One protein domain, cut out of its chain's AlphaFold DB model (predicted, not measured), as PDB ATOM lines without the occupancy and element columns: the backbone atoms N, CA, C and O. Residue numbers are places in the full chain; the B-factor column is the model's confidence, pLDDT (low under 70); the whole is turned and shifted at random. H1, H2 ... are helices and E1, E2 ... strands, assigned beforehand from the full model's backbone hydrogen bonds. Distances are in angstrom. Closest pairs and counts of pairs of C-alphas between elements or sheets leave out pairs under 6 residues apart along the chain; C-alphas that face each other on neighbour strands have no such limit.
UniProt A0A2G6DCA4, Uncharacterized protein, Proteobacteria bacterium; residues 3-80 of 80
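This is residues 3 to 80 of the 80 residues of an uncharacterized protein of Proteobacteria bacterium (UniProt A0A2G6DCA4). This is a drawn-out chain with a small head at one end: two parallel strands, E1 and E2, side by side, and helix H1 folding back between them in sequence. Beyond the head, H2 and then H3 follow one after the other as an arm that touches no other helix, and residues 43 to 50 and 53 to 58, of which 43 to 50 and 53 to 57 belong to H2, and residues 73 to 80, of which 73 to 76 belong to H3, stand free. The 78 printed residues hold three named helices and two named strands, in the order E1, H1, E2, H2, H3, a mixed class. The whole is extended, with a radius of gyration of the C-alphas of 21.6 A and spans of 70 by 24 by 21 A.

Begin with E1, residues 3 to 7, and E2, residues 29 to 34: they are parallel neighbours at 16 degrees, with N 5 and O 31 3.0 A apart and N 33 and O 5 3.1 A apart, within hydrogen-bond range. Between them comes H1, residues 12 to 23; the three make a strand-helix-strand unit, two parallel strands joined through a helix, with a right-handed crossover. The closest C-alphas of H1 and E2, those of Phe 22 and Val 30, are 7.0 A apart. Farther along, H2, residues 39 to 57, and H3, residues 66 to 76, are apart, and each is apart from H1. In H1, H2 and H3, every O i to N i+4 pair is within hydrogen-bond range.

Find C-alpha 3 at (159.801, 223.522, 258.208), where E1 begins and runs 12.8 A. H1 covers 16.3 A and E2 16.5 A. H2 starts at C-alpha 39, at (186.933, 222.267, 265.647), and runs 26.9 A. H3 covers 15.6 A, ending at C-alpha 76, (210.463, 250.402, 263.558).

The C-alphas farthest apart, those of Asp 27 and Asp 79, are 70.6 A apart. The printed part has no cut and no long link. Residues 78 to 80 have pLDDT under 70.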
ATOM      1  N   VAL A   3     158.573 222.830 258.622       77.75
ATOM      2  CA  VAL A   3     159.801 223.522 258.208       77.75
ATOM      3  C   VAL A   3     160.952 223.072 259.104       77.75
ATOM      4  O   VAL A   3     160.849 223.088 260.331       77.75
ATOM      5  N   SER A   4     162.061 222.653 258.499       80.81
ATOM      6  CA  SER A   4     163.296 222.341 259.222       80.81
ATOM      7  C   SER A   4     164.289 223.474 259.007       80.81
ATOM      8  O   SER A   4     164.552 223.841 257.866       80.81
ATOM      9  N   ILE A   5     164.841 224.010 260.094       81.00
ATOM     10  CA  ILE A   5     165.839 225.081 260.049       81.00
ATOM     11  C   ILE A   5     167.131 224.539 260.655       81.00
ATOM     12  O   ILE A   5     167.157 224.146 261.827       81.00
ATOM     13  N   ASN A   6     168.187 224.508 259.845       81.19
ATOM     14  CA  ASN A   6     169.537 224.196 260.297       81.19
ATOM     15  C   ASN A   6     170.254 225.514 260.575       81.19
ATOM     16  O   ASN A   6     170.239 226.422 259.746       81.19
ATOM     17  N   LEU A   7     170.803 225.629 261.776       80.75
ATOM     18  CA  LEU A   7     171.438 226.834 262.279       80.75
ATOM     19  C   LEU A   7     172.890 226.516 262.635       80.75
ATOM     20  O   LEU A   7     173.138 225.653 263.482       80.75
ATOM     21  N   THR A   8     173.821 227.257 262.037       76.25
ATOM     22  CA  THR A   8     175.268 227.120 262.248       76.25
ATOM     23  C   THR A   8     175.802 228.421 262.842       76.25
ATOM     24  O   THR A   8     175.433 229.501 262.386       76.25
ATOM     25  N   ASN A   9     176.630 228.324 263.884       70.12
ATOM     26  CA  ASN A   9     177.264 229.472 264.547       70.12
ATOM     27  C   ASN A   9     176.288 230.577 265.025       70.12
ATOM     28  O   ASN A   9     176.484 231.764 264.777       70.12
ATOM     29  N   VAL A  10     175.199 230.183 265.694       79.19
ATOM     30  CA  VAL A  10     174.149 231.120 266.130       79.19
ATOM     31  C   VAL A  10     174.111 231.254 267.644       79.19
ATOM     32  O   VAL A  10     174.197 230.255 268.367       79.19
ATOM     33  N   ASP A  11     173.949 232.496 268.104       79.75
ATOM     34  CA  ASP A  11     173.845 232.839 269.519       79.75
ATOM     35  C   ASP A  11     172.606 232.186 270.156       79.75
ATOM     36  O   ASP A  11     171.533 232.071 269.548       79.75
ATOM     37  N   ASP A  12     172.740 231.774 271.413       80.75
ATOM     38  CA  ASP A  12     171.658 231.184 272.193       80.75
ATOM     39  C   ASP A  12     170.493 232.163 272.407       80.75
ATOM     40  O   ASP A  12     169.340 231.729 272.496       80.75
ATOM     41  N   ILE A  13     170.756 233.475 272.439       85.81
ATOM     42  CA  ILE A  13     169.719 234.513 272.509       85.81
ATOM     43  C   ILE A  13     168.850 234.474 271.250       85.81
ATOM     44  O   ILE A  13     167.620 234.420 271.343       85.81
ATOM     45  N   PHE A  14     169.477 234.428 270.073       84.00
ATOM     46  CA  PHE A  14     168.762 234.333 268.804       84.00
ATOM     47  C   PHE A  14     167.963 233.029 268.718       84.00
ATOM     48  O   PHE A  14     166.791 233.028 268.344       84.00
ATOM     49  N   LEU A  15     168.557 231.916 269.154       85.25
ATOM     50  CA  LEU A  15     167.902 230.608 269.192       85.25
ATOM     51  C   LEU A  15     166.658 230.603 270.098       85.25
ATOM     52  O   LEU A  15     165.637 230.004 269.750       85.25
ATOM     53  N   LYS A  16     166.713 231.288 271.248       86.06
ATOM     54  CA  LYS A  16     165.561 231.474 272.148       86.06
ATOM     55  C   LYS A  16     164.480 232.354 271.524       86.06
ATOM     56  O   LYS A  16     163.301 232.002 271.616       86.06
ATOM     57  N   ALA A  17     164.861 233.456 270.882       87.19
ATOM     58  CA  ALA A  17     163.923 234.340 270.195       87.19
ATOM     59  C   ALA A  17     163.194 233.593 269.067       87.19
ATOM     60  O   ALA A  17     161.965 233.603 269.009       87.19
ATOM     61  N   LEU A  18     163.937 232.841 268.254       86.50
ATOM     62  CA  LEU A  18     163.394 232.059 267.147       86.50
ATOM     63  C   LEU A  18     162.429 230.967 267.636       86.50
ATOM     64  O   LEU A  18     161.326 230.824 267.112       86.50
ATOM     65  N   LYS A  19     162.795 230.234 268.697       84.62
ATOM     66  CA  LYS A  19     161.892 229.260 269.340       84.62
ATOM     67  C   LYS A  19     160.615 229.915 269.870       84.62
ATOM     68  O   LYS A  19     159.543 229.327 269.759       84.62
ATOM     69  N   SER A  20     160.718 231.109 270.448       87.19
ATOM     70  CA  SER A  20     159.567 231.838 270.998       87.19
ATOM     71  C   SER A  20     158.630 232.338 269.896       87.19
ATOM     72  O   SER A  20     157.416 232.218 270.030       87.19
ATOM     73  N   PHE A  21     159.185 232.797 268.772       85.81
ATOM     74  CA  PHE A  21     158.420 233.189 267.588       85.81
ATOM     75  C   PHE A  21     157.603 232.025 267.008       85.81
ATOM     76  O   PHE A  21     156.435 232.188 266.672       85.81
ATOM     77  N   PHE A  22     158.174 230.820 266.932       84.19
ATOM     78  CA  PHE A  22     157.422 229.663 266.433       84.19
ATOM     79  C   PHE A  22     156.436 229.086 267.456       84.19
ATOM     80  O   PHE A  22     155.426 228.515 267.062       84.19
ATOM     81  N   LYS A  23     156.646 229.296 268.763       81.38
ATOM     82  CA  LYS A  23     155.654 228.920 269.787       81.38
ATOM     83  C   LYS A  23     154.324 229.659 269.641       81.38
ATOM     84  O   LYS A  23     153.293 229.083 269.966       81.38
ATOM     85  N   VAL A  24     154.335 230.906 269.166       84.62
ATOM     86  CA  VAL A  24     153.100 231.683 268.945       84.62
ATOM     87  C   VAL A  24     152.403 231.344 267.620       84.62
ATOM     88  O   VAL A  24     151.318 231.853 267.358       84.62
ATOM     89  N   ARG A  25     153.001 230.471 266.796       80.25
ATOM     90  CA  ARG A  25     152.478 229.998 265.501       80.25
ATOM     91  C   ARG A  25     152.368 228.466 265.499       80.25
ATOM     92  O   ARG A  25     153.181 227.788 264.869       80.25
ATOM     93  N   PRO A  26     151.395 227.902 266.244       71.94
ATOM     94  CA  PRO A  26     151.259 226.454 266.428       71.94
ATOM     95  C   PRO A  26     150.877 225.706 265.139       71.94
ATOM     96  O   PRO A  26     150.982 224.485 265.079       71.94
ATOM     97  N   ASP A  27     150.458 226.430 264.101       80.19
ATOM     98  CA  ASP A  27     150.141 225.934 262.761       80.19
ATOM     99  C   ASP A  27     151.382 225.491 261.954       80.19
ATOM    100  O   ASP A  27     151.264 224.787 260.939       80.19
ATOM    101  N   ILE A  28     152.585 225.863 262.412       76.81
ATOM    102  CA  ILE A  28     153.856 225.545 261.758       76.81
ATOM    103  C   ILE A  28     154.700 224.647 262.668       76.81
ATOM    104  O   ILE A  28     155.275 225.085 263.664       76.81
ATOM    105  N   GLY A  29     154.842 223.376 262.287       74.00
ATOM    106  CA  GLY A  29     155.763 222.454 262.946       74.00
ATOM    107  C   GLY A  29     157.206 222.787 262.570       74.00
ATOM    108  O   GLY A  29     157.628 222.501 261.447       74.00
ATOM    109  N   VAL A  30     157.969 223.388 263.492       79.50
ATOM    110  CA  VAL A  30     159.376 223.753 263.252       79.50
ATOM    111  C   VAL A  30     160.337 222.875 264.039       79.50
ATOM    112  O   VAL A  30     160.289 222.804 265.267       79.50
ATOM    113  N   LYS A  31     161.278 222.250 263.324       78.75
ATOM    114  CA  LYS A  31     162.403 221.518 263.913       78.75
ATOM    115  C   LYS A  31     163.673 222.347 263.745       78.75
ATOM    116  O   LYS A  31     164.142 222.542 262.628       78.75
ATOM    117  N   ILE A  32     164.215 222.837 264.857       79.56
ATOM    118  CA  ILE A  32     165.460 223.616 264.877       79.56
ATOM    119  C   ILE A  32     166.597 222.685 265.281       79.56
ATOM    120  O   ILE A  32     166.572 222.122 266.379       79.56
ATOM    121  N   LYS A  33     167.595 222.534 264.411       78.88
ATOM    122  CA  LYS A  33     168.839 221.823 264.719       78.88
ATOM    123  C   LYS A  33     169.972 222.838 264.807       78.88
ATOM    124  O   LYS A  33     170.192 223.593 263.865       78.88
ATOM    125  N   LYS A  34     170.664 222.855 265.947       76.31
ATOM    126  CA  LYS A  34     171.929 223.576 266.102       76.31
ATOM    127  C   LYS A  34     173.030 222.619 265.671       76.31
ATOM    128  O   LYS A  34     173.167 221.553 266.275       76.31
ATOM    129  N   GLU A  35     173.756 222.967 264.625       77.06
ATOM    130  CA  GLU A  35     174.960 222.226 264.277       77.06
ATOM    131  C   GLU A  35     176.056 222.543 265.290       77.06
ATOM    132  O   GLU A  35     176.149 223.662 265.809       77.06
ATOM    133  N   LYS A  36     176.850 221.522 265.630       71.06
ATOM    134  CA  LYS A  36     178.062 221.751 266.406       71.06
ATOM    135  C   LYS A  36     179.016 222.553 265.532       71.06
ATOM    136  O   LYS A  36     179.191 222.237 264.361       71.06
ATOM    137  N   MET A  37     179.596 223.580 266.133       72.75
ATOM    138  CA  MET A  37     180.708 224.311 265.550       72.75
ATOM    139  C   MET A  37     181.838 223.333 265.228       72.75
ATOM    140  O   MET A  37     182.082 222.412 266.013       72.75
ATOM    141  N   SER A  38     182.473 223.506 264.072       80.75
ATOM    142  CA  SER A  38     183.642 222.703 263.716       80.75
ATOM    143  C   SER A  38     184.815 223.013 264.649       80.75
ATOM    144  O   SER A  38     184.907 224.118 265.187       80.75
ATOM    145  N   ASP A  39     185.733 222.059 264.821       83.12
ATOM    146  CA  ASP A  39     186.933 222.267 265.647       83.12
ATOM    147  C   ASP A  39     187.766 223.454 265.129       83.12
ATOM    148  O   ASP A  39     188.237 224.274 265.911       83.12
ATOM    149  N   PHE A  40     187.826 223.627 263.804       81.44
ATOM    150  CA  PHE A  40     188.474 224.768 263.156       81.44
ATOM    151  C   PHE A  40     187.841 226.116 263.538       81.44
ATOM    152  O   PHE A  40     188.540 227.059 263.902       81.44
ATOM    153  N   GLU A  41     186.512 226.224 263.484       78.12
ATOM    154  CA  GLU A  41     185.809 227.447 263.893       78.12
ATOM    155  C   GLU A  41     185.967 227.727 265.392       78.12
ATOM    156  O   GLU A  41     186.052 228.888 265.798       78.12
ATOM    157  N   ALA A  42     186.013 226.676 266.218       82.69
ATOM    158  CA  ALA A  42     186.228 226.799 267.653       82.69
ATOM    159  C   ALA A  42     187.637 227.323 267.972       82.69
ATOM    160  O   ALA A  42     187.773 228.204 268.826       82.69
ATOM    161  N   ASP A  43     188.655 226.837 267.259       85.69
ATOM    162  CA  ASP A  43     190.036 227.307 267.390       85.69
ATOM    163  C   ASP A  43     190.174 228.775 266.965       85.69
ATOM    164  O   ASP A  43     190.687 229.581 267.743       85.69
ATOM    165  N   ILE A  44     189.606 229.170 265.817       88.75
ATOM    166  CA  ILE A  44     189.593 230.580 265.382       88.75
ATOM    167  C   ILE A  44     188.921 231.473 266.430       88.75
ATOM    168  O   ILE A  44     189.413 232.555 266.755       88.75
ATOM    169  N   LEU A  45     187.783 231.048 266.983       86.25
ATOM    170  CA  LEU A  45     187.088 231.833 268.001       86.25
ATOM    171  C   LEU A  45     187.874 231.949 269.305       86.25
ATOM    172  O   LEU A  45     187.746 232.971 269.986       86.25
ATOM    173  N   ARG A  46     188.663 230.932 269.663       87.94
ATOM    174  CA  ARG A  46     189.580 231.003 270.802       87.94
ATOM    175  C   ARG A  46     190.671 232.037 270.537       87.94
ATOM    176  O   ARG A  46     190.807 232.959 271.335       87.94
ATOM    177  N   GLU A  47     191.349 231.957 269.395       89.50
ATOM    178  CA  GLU A  47     192.417 232.897 269.025       89.50
ATOM    179  C   GLU A  47     191.919 234.345 268.959       89.50
ATOM    180  O   GLU A  47     192.555 235.262 269.484       89.50
ATOM    181  N   LEU A  48     190.733 234.570 268.386       89.38
ATOM    182  CA  LEU A  48     190.112 235.896 268.342       89.38
ATOM    183  C   LEU A  48     189.810 236.440 269.743       89.38
ATOM    184  O   LEU A  48     189.971 237.639 269.988       89.38
ATOM    185  N   LYS A  49     189.358 235.585 270.670       88.62
ATOM    186  CA  LYS A  49     189.115 235.988 272.062       88.62
ATOM    187  C   LYS A  49     190.416 236.344 272.765       88.62
ATOM    188  O   LYS A  49     190.487 237.416 273.357       88.62
ATOM    189  N   GLU A  50     191.427 235.493 272.656       90.62
ATOM    190  CA  GLU A  50     192.743 235.716 273.259       90.62
ATOM    191  C   GLU A  50     193.380 237.007 272.734       90.62
ATOM    192  O   GLU A  50     193.789 237.859 273.519       90.62
ATOM    193  N   THR A  51     193.340 237.221 271.416       88.94
ATOM    194  CA  THR A  51     193.827 238.450 270.770       88.94
ATOM    195  C   THR A  51     193.088 239.681 271.289       88.94
ATOM    196  O   THR A  51     193.698 240.699 271.615       88.94
ATOM    197  N   LYS A  52     191.758 239.603 271.414       87.19
ATOM    198  CA  LYS A  52     190.942 240.710 271.926       87.19
ATOM    199  C   LYS A  52     191.253 241.029 273.387       87.19
ATOM    200  O   LYS A  52     191.183 242.191 273.787       87.19
ATOM    201  N   GLU A  53     191.558 240.025 274.198       89.12
ATOM    202  CA  GLU A  53     191.972 240.236 275.582       89.12
ATOM    203  C   GLU A  53     193.383 240.811 275.681       89.12
ATOM    204  O   GLU A  53     193.582 241.763 276.431       89.12
ATOM    205  N   ALA A  54     194.330 240.309 274.890       87.06
ATOM    206  CA  ALA A  54     195.687 240.842 274.818       87.06
ATOM    207  C   ALA A  54     195.693 242.313 274.358       87.06
ATOM    208  O   ALA A  54     196.356 243.152 274.964       87.06
ATOM    209  N   TYR A  55     194.848 242.663 273.382       85.69
ATOM    210  CA  TYR A  55     194.594 244.052 272.988       85.69
ATOM    211  C   TYR A  55     194.089 244.897 274.165       85.69
ATOM    212  O   TYR A  55     194.597 245.984 274.425       85.69
ATOM    213  N   LYS A  56     193.105 244.398 274.928       86.00
ATOM    214  CA  LYS A  56     192.580 245.106 276.112       86.00
ATOM    215  C   LYS A  56     193.618 245.273 277.221       86.00
ATOM    216  O   LYS A  56     193.549 246.259 277.948       86.00
ATOM    217  N   ARG A  57     194.532 244.312 277.372       89.88
ATOM    218  CA  ARG A  57     195.642 244.369 278.334       89.88
ATOM    219  C   ARG A  57     196.796 245.261 277.860       89.88
ATOM    220  O   ARG A  57     197.691 245.532 278.650       89.88
ATOM    221  N   GLY A  58     196.767 245.736 276.612       83.56
ATOM    222  CA  GLY A  58     197.845 246.531 276.019       83.56
ATOM    223  C   GLY A  58     199.072 245.708 275.618       83.56
ATOM    224  O   GLY A  58     200.121 246.281 275.352       83.56
ATOM    225  N   GLU A  59     198.954 244.378 275.570       86.81
ATOM    226  CA  GLU A  59     200.024 243.466 275.134       86.81
ATOM    227  C   GLU A  59     200.208 243.492 273.610       86.81
ATOM    228  O   GLU A  59     201.282 243.184 273.102       86.81
ATOM    229  N   ILE A  60     199.155 243.870 272.878       83.44
ATOM    230  CA  ILE A  60     199.155 244.011 271.421       83.44
ATOM    231  C   ILE A  60     198.855 245.468 271.083       83.44
ATOM    232  O   ILE A  60     197.829 246.005 271.511       83.44
ATOM    233  N   LYS A  61     199.730 246.093 270.285       82.50
ATOM    234  CA  LYS A  61     199.485 247.430 269.733       82.50
ATOM    235  C   LYS A  61     198.231 247.401 268.867       82.50
ATOM    236  O   LYS A  61     198.082 246.579 267.962       82.50
ATOM    237  N   GLY A  62     197.329 248.322 269.163       82.31
ATOM    238  CA  GLY A  62     196.128 248.530 268.387       82.31
ATOM    239  C   GLY A  62     196.257 249.698 267.442       82.31
ATOM    240  O   GLY A  62     196.732 250.749 267.849       82.31
ATOM    241  N   TYR A  63     195.749 249.537 266.224       87.19
ATOM    242  CA  TYR A  63     195.713 250.611 265.240       87.19
ATOM    243  C   TYR A  63     194.270 250.949 264.897       87.19
ATOM    244  O   TYR A  63     193.430 250.065 264.715       87.19
ATOM    245  N   THR A  64     193.978 252.240 264.806       86.06
ATOM    246  CA  THR A  64     192.659 252.746 264.412       86.06
ATOM    247  C   THR A  64     192.497 252.798 262.894       86.06
ATOM    248  O   THR A  64     191.376 252.842 262.388       86.06
ATOM    249  N   SER A  65     193.607 252.749 262.149       90.62
ATOM    250  CA  SER A  65     193.610 252.695 260.689       90.62
ATOM    251  C   SER A  65     194.798 251.908 260.139       90.62
ATOM    252  O   SER A  65     195.849 251.801 260.768       90.62
ATOM    253  N   ALA A  66     194.659 251.413 258.906       87.50
ATOM    254  CA  ALA A  66     195.762 250.759 258.205       87.50
ATOM    255  C   ALA A  66     196.957 251.704 257.976       87.50
ATOM    256  O   ALA A  66     198.096 251.252 257.957       87.50
ATOM    257  N   LYS A  67     196.710 253.014 257.824       90.50
ATOM    258  CA  LYS A  67     197.771 254.013 257.654       90.50
ATOM    259  C   LYS A  67     198.624 254.138 258.916       90.50
ATOM    260  O   LYS A  67     199.839 254.094 258.818       90.50
ATOM    261  N   GLU A  68     197.978 254.234 260.075       90.19
ATOM    262  CA  GLU A  68     198.652 254.303 261.377       90.19
ATOM    263  C   GLU A  68     199.549 253.079 261.613       90.19
ATOM    264  O   GLU A  68     200.703 253.229 261.996       90.19
ATOM    265  N   MET A  69     199.049 251.882 261.282       89.94
ATOM    266  CA  MET A  69     199.832 250.643 261.346       89.94
ATOM    267  C   MET A  69     201.063 250.682 260.430       89.94
ATOM    268  O   MET A  69     202.153 250.293 260.835       89.94
ATOM    269  N   MET A  70     200.890 251.128 259.184       89.00
ATOM    270  CA  MET A  70     201.985 251.182 258.210       89.00
ATOM    271  C   MET A  70     203.042 252.226 258.572       89.00
ATOM    272  O   MET A  70     204.226 251.990 258.337       89.00
ATOM    273  N   ASP A  71     202.624 253.364 259.126       90.25
ATOM    274  CA  ASP A  71     203.542 254.402 259.579       90.25
ATOM    275  C   ASP A  71     204.395 253.882 260.753       90.25
ATOM    276  O   ASP A  71     205.617 254.002 260.692       90.25
ATOM    277  N   ASP A  72     203.797 253.217 261.751       88.25
ATOM    278  CA  ASP A  72     204.521 252.624 262.896       88.25
ATOM    279  C   ASP A  72     205.531 251.550 262.449       88.25
ATOM    280  O   ASP A  72     206.714 251.624 262.779       88.25
ATOM    281  N   LEU A  73     205.107 250.618 261.585       87.75
ATOM    282  CA  LEU A  73     205.988 249.584 261.021       87.75
ATOM    283  C   LEU A  73     207.172 250.178 260.245       87.75
ATOM    284  O   LEU A  73     208.276 249.635 260.268       87.75
ATOM    285  N   ARG A  74     206.957 251.290 259.536       85.06
ATOM    286  CA  ARG A  74     208.016 251.969 258.787       85.06
ATOM    287  C   ARG A  74     209.048 252.613 259.711       85.06
ATOM    288  O   ARG A  74     210.225 252.590 259.360       85.06
ATOM    289  N   TYR A  75     208.625 253.184 260.840       79.88
ATOM    290  CA  TYR A  75     209.542 253.739 261.837       79.88
ATOM    291  C   TYR A  75     210.368 252.636 262.512       79.88
ATOM    292  O   TYR A  75     211.588 252.754 262.572       79.88
ATOM    293  N   GLU A  76     209.749 251.522 262.916       82.19
ATOM    294  CA  GLU A  76     210.463 250.402 263.558       82.19
ATOM    295  C   GLU A  76     211.539 249.770 262.648       82.19
ATOM    296  O   GLU A  76     212.604 249.367 263.118       82.19
ATOM    297  N   LEU A  77     211.297 249.731 261.333       74.00
ATOM    298  CA  LEU A  77     212.257 249.233 260.337       74.00
ATOM    299  C   LEU A  77     213.405 250.205 260.023       74.00
ATOM    300  O   LEU A  77     214.383 249.786 259.412       74.00
ATOM    301  N   GLN A  78     213.282 251.491 260.365       69.62
ATOM    302  CA  GLN A  78     214.355 252.474 260.169       69.62
ATOM    303  C   GLN A  78     215.333 252.533 261.351       69.62
ATOM    304  O   GLN A  78     216.478 252.929 261.148       69.62
ATOM    305  N   ASP A  79     214.890 252.124 262.541       58.53
ATOM    306  CA  ASP A  79     215.693 252.081 263.773       58.53
ATOM    307  C   ASP A  79     216.337 250.700 264.046       58.53
ATOM    308  O   ASP A  79     217.016 250.531 265.063       58.53
ATOM    309  N   SER A  80     216.144 249.719 263.150       53.72
ATOM    310  CA  SER A  80     216.768 248.378 263.179       53.72
ATOM    311  C   SER A  80     217.892 248.244 262.153       53.72
ATOM    312  O   SER A  80     218.903 247.580 262.477       53.72
TER     313      SER A  80